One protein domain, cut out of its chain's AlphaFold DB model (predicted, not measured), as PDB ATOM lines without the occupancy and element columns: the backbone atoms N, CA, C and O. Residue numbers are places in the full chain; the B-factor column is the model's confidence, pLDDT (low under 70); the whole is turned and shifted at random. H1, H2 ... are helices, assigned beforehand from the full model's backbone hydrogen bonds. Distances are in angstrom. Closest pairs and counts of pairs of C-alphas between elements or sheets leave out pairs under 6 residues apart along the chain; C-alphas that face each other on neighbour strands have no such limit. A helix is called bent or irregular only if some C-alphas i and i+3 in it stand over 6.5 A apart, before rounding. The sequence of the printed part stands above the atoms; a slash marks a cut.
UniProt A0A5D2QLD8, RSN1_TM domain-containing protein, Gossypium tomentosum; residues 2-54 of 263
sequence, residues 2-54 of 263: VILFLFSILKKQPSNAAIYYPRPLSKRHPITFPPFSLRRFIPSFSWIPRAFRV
ATOM      1  N   VAL A   2     186.854 206.966 210.375       87.81
ATOM      2  CA  VAL A   2     186.673 205.910 211.399       87.81
ATOM      3  C   VAL A   2     187.998 205.299 211.884       87.81
ATOM      4  O   VAL A   2     188.220 205.185 213.084       87.81
ATOM      5  N   ILE A   3     188.926 205.001 210.970       88.75
ATOM      6  CA  ILE A   3     190.236 204.414 211.307       88.75
ATOM      7  C   ILE A   3     191.072 205.337 212.211       88.75
ATOM      8  O   ILE A   3     191.685 204.869 213.165       88.75
ATOM      9  N   LEU A   4     191.070 206.651 211.959       87.06
ATOM     10  CA  LEU A   4     191.821 207.616 212.773       87.06
ATOM     11  C   LEU A   4     191.243 207.728 214.189       87.06
ATOM     12  O   LEU A   4     191.990 207.870 215.159       87.06
ATOM     13  N   PHE A   5     189.918 207.622 214.311       88.38
ATOM     14  CA  PHE A   5     189.242 207.579 215.602       88.38
ATOM     15  C   PHE A   5     189.562 206.298 216.367       88.38
ATOM     16  O   PHE A   5     189.989 206.380 217.519       88.38
ATOM     17  N   LEU A   6     189.454 205.138 215.713       89.12
ATOM     18  CA  LEU A   6     189.832 203.852 216.294       89.12
ATOM     19  C   LEU A   6     191.288 203.876 216.761       89.12
ATOM     20  O   LEU A   6     191.553 203.626 217.932       89.12
ATOM     21  N   PHE A   7     192.221 204.288 215.903       88.62
ATOM     22  CA  PHE A   7     193.632 204.435 216.262       88.62
ATOM     23  C   PHE A   7     193.824 205.319 217.501       88.62
ATOM     24  O   PHE A   7     194.529 204.942 218.440       88.62
ATOM     25  N   SER A   8     193.156 206.476 217.547       87.12
ATOM     26  CA  SER A   8     193.263 207.388 218.683       87.12
ATOM     27  C   SER A   8     192.734 206.797 219.994       87.12
ATOM     28  O   SER A   8     193.211 207.213 221.053       87.12
ATOM     29  N   ILE A   9     191.741 205.910 219.947       87.31
ATOM     30  CA  ILE A   9     191.162 205.269 221.132       87.31
ATOM     31  C   ILE A   9     192.027 204.075 221.546       87.31
ATOM     32  O   ILE A   9     192.435 203.988 222.705       87.31
ATOM     33  N   LEU A  10     192.366 203.191 220.600       87.50
ATOM     34  CA  LEU A  10     193.132 201.971 220.855       87.50
ATOM     35  C   LEU A  10     194.529 202.271 221.412       87.50
ATOM     36  O   LEU A  10     194.952 201.594 222.348       87.50
ATOM     37  N   LYS A  11     195.205 203.313 220.910       85.50
ATOM     38  CA  LYS A  11     196.533 203.747 221.382       85.50
ATOM     39  C   LYS A  11     196.549 204.188 222.853       85.50
ATOM     40  O   LYS A  11     197.601 204.167 223.488       85.50
ATOM     41  N   LYS A  12     195.411 204.624 223.404       85.31
ATOM     42  CA  LYS A  12     195.310 205.080 224.800       85.31
ATOM     43  C   LYS A  12     195.031 203.940 225.788       85.31
ATOM     44  O   LYS A  12     195.081 204.180 226.995       85.31
ATOM     45  N   GLN A  13     194.700 202.739 225.308       85.38
ATOM     46  CA  GLN A  13     194.396 201.593 226.165       85.38
ATOM     47  C   GLN A  13     195.691 200.877 226.591       85.38
ATOM     48  O   GLN A  13     196.482 200.513 225.720       85.38
ATOM     49  N   PRO A  14     195.902 200.617 227.896       83.38
ATOM     50  CA  PRO A  14     197.122 199.980 228.395       83.38
ATOM     51  C   PRO A  14     197.269 198.533 227.907       83.38
ATOM     52  O   PRO A  14     198.384 198.084 227.678       83.38
ATOM     53  N   SER A  15     196.156 197.830 227.662       84.88
ATOM     54  CA  SER A  15     196.168 196.471 227.094       84.88
ATOM     55  C   SER A  15     196.870 196.412 225.728       84.88
ATOM     56  O   SER A  15     197.604 195.478 225.430       84.88
ATOM     57  N   ASN A  16     196.744 197.474 224.924       86.81
ATOM     58  CA  ASN A  16     197.354 197.545 223.595       86.81
ATOM     59  C   ASN A  16     198.769 198.152 223.607       86.81
ATOM     60  O   ASN A  16     199.333 198.422 222.542       86.81
ATOM     61  N   ALA A  17     199.357 198.398 224.784       84.50
ATOM     62  CA  ALA A  17     200.669 199.033 224.913       84.50
ATOM     63  C   ALA A  17     201.766 198.276 224.153       84.50
ATOM     64  O   ALA A  17     202.590 198.902 223.487       84.50
ATOM     65  N   ALA A  18     201.725 196.941 224.203       84.94
ATOM     66  CA  ALA A  18     202.667 196.063 223.515       84.94
ATOM     67  C   ALA A  18     202.685 196.272 221.990       84.94
ATOM     68  O   ALA A  18     203.740 196.167 221.372       84.94
ATOM     69  N   ILE A  19     201.538 196.620 221.397       88.44
ATOM     70  CA  ILE A  19     201.373 196.767 219.945       88.44
ATOM     71  C   ILE A  19     201.751 198.178 219.483       88.44
ATOM     72  O   ILE A  19     202.454 198.339 218.488       88.44
ATOM     73  N   TYR A  20     201.301 199.217 220.195       86.69
ATOM     74  CA  TYR A  20     201.508 200.612 219.772       86.69
ATOM     75  C   TYR A  20     202.819 201.227 220.269       86.69
ATOM     76  O   TYR A  20     203.297 202.201 219.686       86.69
ATOM     77  N   TYR A  21     203.406 200.678 221.333       86.12
ATOM     78  CA  TYR A  21     204.661 201.156 221.915       86.12
ATOM     79  C   TYR A  21     205.683 200.024 222.123       86.12
ATOM     80  O   TYR A  21     206.303 199.950 223.189       86.12
ATOM     81  N   PRO A  22     205.945 199.172 221.112       86.00
ATOM     82  CA  PRO A  22     206.880 198.058 221.257       86.00
ATOM     83  C   PRO A  22     208.300 198.553 221.543       86.00
ATOM     84  O   PRO A  22     209.049 197.951 222.305       86.00
ATOM     85  N   ARG A  23     208.674 199.703 220.969       82.69
ATOM     86  CA  ARG A  23     210.030 200.241 221.070       82.69
ATOM     87  C   ARG A  23     210.347 200.859 222.438       82.69
ATOM     88  O   ARG A  23     211.394 200.510 222.980       82.69
ATOM     89  N   PRO A  24     209.498 201.725 223.033       82.75
ATOM     90  CA  PRO A  24     209.690 202.140 224.422       82.75
ATOM     91  C   PRO A  24     209.733 200.954 225.391       82.75
ATOM     92  O   PRO A  24     210.594 200.933 226.265       82.75
ATOM     93  N   LEU A  25     208.887 199.935 225.188       84.38
ATOM     94  CA  LEU A  25     208.890 198.718 226.009       84.38
ATOM     95  C   LEU A  25     210.196 197.926 225.868       84.38
ATOM     96  O   LEU A  25     210.786 197.536 226.872       84.38
ATOM     97  N   SER A  26     210.699 197.763 224.642       84.62
ATOM     98  CA  SER A  26     212.005 197.148 224.376       84.62
ATOM     99  C   SER A  26     213.149 197.915 225.051       84.62
ATOM    100  O   SER A  26     214.043 197.305 225.633       84.62
ATOM    101  N   LYS A  27     213.086 199.253 225.060       83.19
ATOM    102  CA  LYS A  27     214.049 200.129 225.749       83.19
ATOM    103  C   LYS A  27     213.766 200.309 227.251       83.19
ATOM    104  O   LYS A  27     214.369 201.191 227.864       83.19
ATOM    105  N   ARG A  28     212.837 199.532 227.831       81.31
ATOM    106  CA  ARG A  28     212.375 199.616 229.233       81.31
ATOM    107  C   ARG A  28     212.044 201.043 229.695       81.31
ATOM    108  O   ARG A  28     212.233 201.390 230.856       81.31
ATOM    109  N   HIS A  29     211.559 201.881 228.784       78.44
ATOM    110  CA  HIS A  29     211.116 203.229 229.118       78.44
ATOM    111  C   HIS A  29     209.734 203.184 229.779       78.44
ATOM    112  O   HIS A  29     208.841 202.509 229.254       78.44
ATOM    113  N   PRO A  30     209.523 203.909 230.893       74.81
ATOM    114  CA  PRO A  30     208.232 203.940 231.562       74.81
ATOM    115  C   PRO A  30     207.199 204.631 230.666       74.81
ATOM    116  O   PRO A  30     207.376 205.778 230.256       74.81
ATOM    117  N   ILE A  31     206.108 203.928 230.355       77.62
ATOM    118  CA  ILE A  31     204.981 204.497 229.612       77.62
ATOM    119  C   ILE A  31     203.911 204.909 230.616       77.62
ATOM    120  O   ILE A  31     203.256 204.067 231.227       77.62
ATOM    121  N   THR A  32     203.703 206.215 230.759       76.88
ATOM    122  CA  THR A  32     202.612 206.745 231.577       76.88
ATOM    123  C   THR A  32     201.323 206.759 230.764       76.88
ATOM    124  O   THR A  32     201.181 207.516 229.803       76.88
ATOM    125  N   PHE A  33     200.361 205.931 231.165       76.06
ATOM    126  CA  PHE A  33     199.005 205.991 230.629       76.06
ATOM    127  C   PHE A  33     198.163 206.971 231.451       76.06
ATOM    128  O   PHE A  33     198.277 206.986 232.678       76.06
ATOM    129  N   PRO A  34     197.292 207.778 230.815       71.56
ATOM    130  CA  PRO A  34     196.355 208.614 231.556       71.56
ATOM    131  C   PRO A  34     195.444 207.727 232.422       71.56
ATOM    132  O   PRO A  34     195.126 206.614 231.986       71.56
ATOM    133  N   PRO A  35     194.993 208.188 233.602       75.50
ATOM    134  CA  PRO A  35     194.115 207.409 234.475       75.50
ATOM    135  C   PRO A  35     192.832 206.982 233.746       75.50
ATOM    136  O   PRO A  35     192.411 207.615 232.767       75.50
ATOM    137  N   PHE A  36     192.220 205.882 234.203       73.44
ATOM    138  CA  PHE A  36     190.949 205.404 233.655       73.44
ATOM    139  C   PHE A  36     189.899 206.516 233.764       73.44
ATOM    140  O   PHE A  36     189.508 206.927 234.848       73.44
ATOM    141  N   SER A  37     189.487 207.049 232.616       75.06
ATOM    142  CA  SER A  37     188.499 208.119 232.505       75.06
ATOM    143  C   SER A  37     187.755 207.976 231.182       75.06
ATOM    144  O   SER A  37     188.331 207.524 230.187       75.06
ATOM    145  N   LEU A  38     186.491 208.407 231.131       74.00
ATOM    146  CA  LEU A  38     185.690 208.408 229.896       74.00
ATOM    147  C   LEU A  38     186.349 209.242 228.778       74.00
ATOM    148  O   LEU A  38     186.197 208.940 227.595       74.00
ATOM    149  N   ARG A  39     187.209 210.208 229.145       73.25
ATOM    150  CA  ARG A  39     188.069 210.971 228.220       73.25
ATOM    151  C   ARG A  39     189.037 210.099 227.405       73.25
ATOM    152  O   ARG A  39     189.540 210.550 226.374       73.25
ATOM    153  N   ARG A  40     189.301 208.854 227.819       74.88
ATOM    154  CA  ARG A  40     190.125 207.902 227.059       74.88
ATOM    155  C   ARG A  40     189.453 207.467 225.752       74.88
ATOM    156  O   ARG A  40     190.155 207.280 224.762       74.88
ATOM    157  N   PHE A  41     188.125 207.373 225.733       78.44
ATOM    158  CA  PHE A  41     187.348 206.979 224.552       78.44
ATOM    159  C   PHE A  41     187.037 208.149 223.615       78.44
ATOM    160  O   PHE A  41     186.586 207.939 222.495       78.44
ATOM    161  N   ILE A  42     187.340 209.381 224.033       81.69
ATOM    162  CA  ILE A  42     187.224 210.553 223.169       81.69
ATOM    163  C   ILE A  42     188.426 210.569 222.209       81.69
ATOM    164  O   ILE A  42     189.580 210.555 222.672       81.69
ATOM    165  N   PRO A  43     188.209 210.604 220.883       80.31
ATOM    166  CA  PRO A  43     189.303 210.713 219.931       80.31
ATOM    167  C   PRO A  43     190.058 212.035 220.111       80.31
ATOM    168  O   PRO A  43     189.472 213.090 220.334       80.31
ATOM    169  N   SER A  44     191.387 211.984 220.034       81.06
ATOM    170  CA  SER A  44     192.264 213.149 220.120       81.06
ATOM    171  C   SER A  44     193.232 213.153 218.948       81.06
ATOM    172  O   SER A  44     193.994 212.209 218.756       81.06
ATOM    173  N   PHE A  45     193.261 214.260 218.214       81.69
ATOM    174  CA  PHE A  45     194.210 214.486 217.124       81.69
ATOM    175  C   PHE A  45     195.523 215.126 217.588       81.69
ATOM    176  O   PHE A  45     196.360 215.472 216.765       81.69
ATOM    177  N   SER A  46     195.747 215.243 218.901       82.31
ATOM    178  CA  SER A  46     196.956 215.853 219.482       82.31
ATOM    179  C   SER A  46     198.267 215.157 219.091       82.31
ATOM    180  O   SER A  46     199.338 215.758 219.174       82.31
ATOM    181  N   TRP A  47     198.205 213.903 218.636       84.44
ATOM    182  CA  TRP A  47     199.369 213.163 218.153       84.44
ATOM    183  C   TRP A  47     199.838 213.613 216.763       84.44
ATOM    184  O   TRP A  47     201.024 213.480 216.480       84.44
ATOM    185  N   ILE A  48     198.951 214.167 215.926       85.69
ATOM    186  CA  ILE A  48     199.280 214.638 214.573       85.69
ATOM    187  C   ILE A  48     200.278 215.805 214.623       85.69
ATOM    188  O   ILE A  48     201.384 215.645 214.110       85.69
ATOM    189  N   PRO A  49     199.990 216.947 215.286       86.19
ATOM    190  CA  PRO A  49     200.945 218.051 215.347       86.19
ATOM    191  C   PRO A  49     202.220 217.656 216.096       86.19
ATOM    192  O   PRO A  49     203.288 218.175 215.798       86.19
ATOM    193  N   ARG A  50     202.140 216.707 217.039       85.25
ATOM    194  CA  ARG A  50     203.328 216.155 217.700       85.25
ATOM    195  C   ARG A  50     204.220 215.392 216.718       85.25
ATOM    196  O   ARG A  50     205.428 215.559 216.785       85.25
ATOM    197  N   ALA A  51     203.644 214.605 215.808       85.94
ATOM    198  CA  ALA A  51     204.401 213.880 214.788       85.94
ATOM    199  C   ALA A  51     205.126 214.832 213.821       85.94
ATOM    200  O   ALA A  51     206.261 214.566 213.444       85.94
ATOM    201  N   PHE A  52     204.514 215.972 213.487       85.00
ATOM    202  CA  PHE A  52     205.151 216.996 212.650       85.00
ATOM    203  C   PHE A  52     206.244 217.807 213.364       85.00
ATOM    204  O   PHE A  52     207.073 218.412 212.693       85.00
ATOM    205  N   ARG A  53     206.270 217.828 214.704       87.25
ATOM    206  CA  ARG A  53     207.286 218.551 215.495       87.25
ATOM    207  C   ARG A  53     208.602 217.790 215.670       87.25
ATOM    208  O   ARG A  53     209.555 218.381 216.163       87.25
ATOM    209  N   VAL A  54     208.651 216.506 215.313       88.06
ATOM    210  CA  VAL A  54     209.854 215.677 215.481       88.06
ATOM    211  C   VAL A  54     210.963 216.197 214.568       88.06
ATOM    212  O   VAL A  54     210.759 216.366 213.361       88.06
TER     213      VAL A  54
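This is residues 2 to 54 of the 263 residues of the protein "RSN1_TM domain-containing protein" of Gossypium tomentosum (UniProt A0A5D2QLD8). What shape does the backbone make? Three short helices, H1, H2 and H3, follow each other in a bent line, and the long link of residues 27 to 46 folds back from H3 toward H1. Residues 48 to 54, of which 48 to 52 belong to H4, stick out as a free arm, and no two helices touch. What is the make-up? The 53 printed residues hold four named helices, in the order H1, H2, H3, H4, and no named strand; the class is all helix. The whole is only just compact, close to loose, with a radius of gyration of the C-alphas of 11.7 A and spans of 30 by 28 by 18 A.

Where is the longest helix? H1 is residues 2 to 10, 12.1 A from C-alpha 2 at (186.673, 205.910, 211.399) to C-alpha 10. Where are the others? H2 is residues 14 to 20, 9.7 A long, and H3 residues 22 to 26, 6.1 A. H4 is residues 47 to 52, 8.9 A, with C-alpha 52 at (205.151, 216.996, 212.650).

How does H1 stand to H2? They are close but not clearly touching, the closest C-alphas being those of Leu 10 and Asn 16, 6.7 A apart. Their lines stand at a steep tilt of 61 degrees, opposite ways. What of H3 and H4? H2 and H3 are close but not clearly touching, the closest C-alphas being those of Ala 18 and Leu 25, 7.2 A apart. H4 is apart from H2 and H3, and only just apart from H1, at 8.4 A between closest C-alphas. How do the helix backbones run? In H1, H3 and H4 every O i to N i+4 pair is within hydrogen-bond range. H2 is irregular, with C-alphas 15 and 18 at 7.4 A; 1 of 3 such pairs and 2 of 4 O i to N i+3 pairs are within range.

How large is it? The two C-alphas farthest apart, those of Val 2 and Arg 28, are 31.9 A apart. Which link is long? H3 to H4 is long, with 20 residues; the other two are tight, and the printed part has no cut. Is confidence low anywhere? No printed residue is under 70, and the mean pLDDT of the printed part is 82.9.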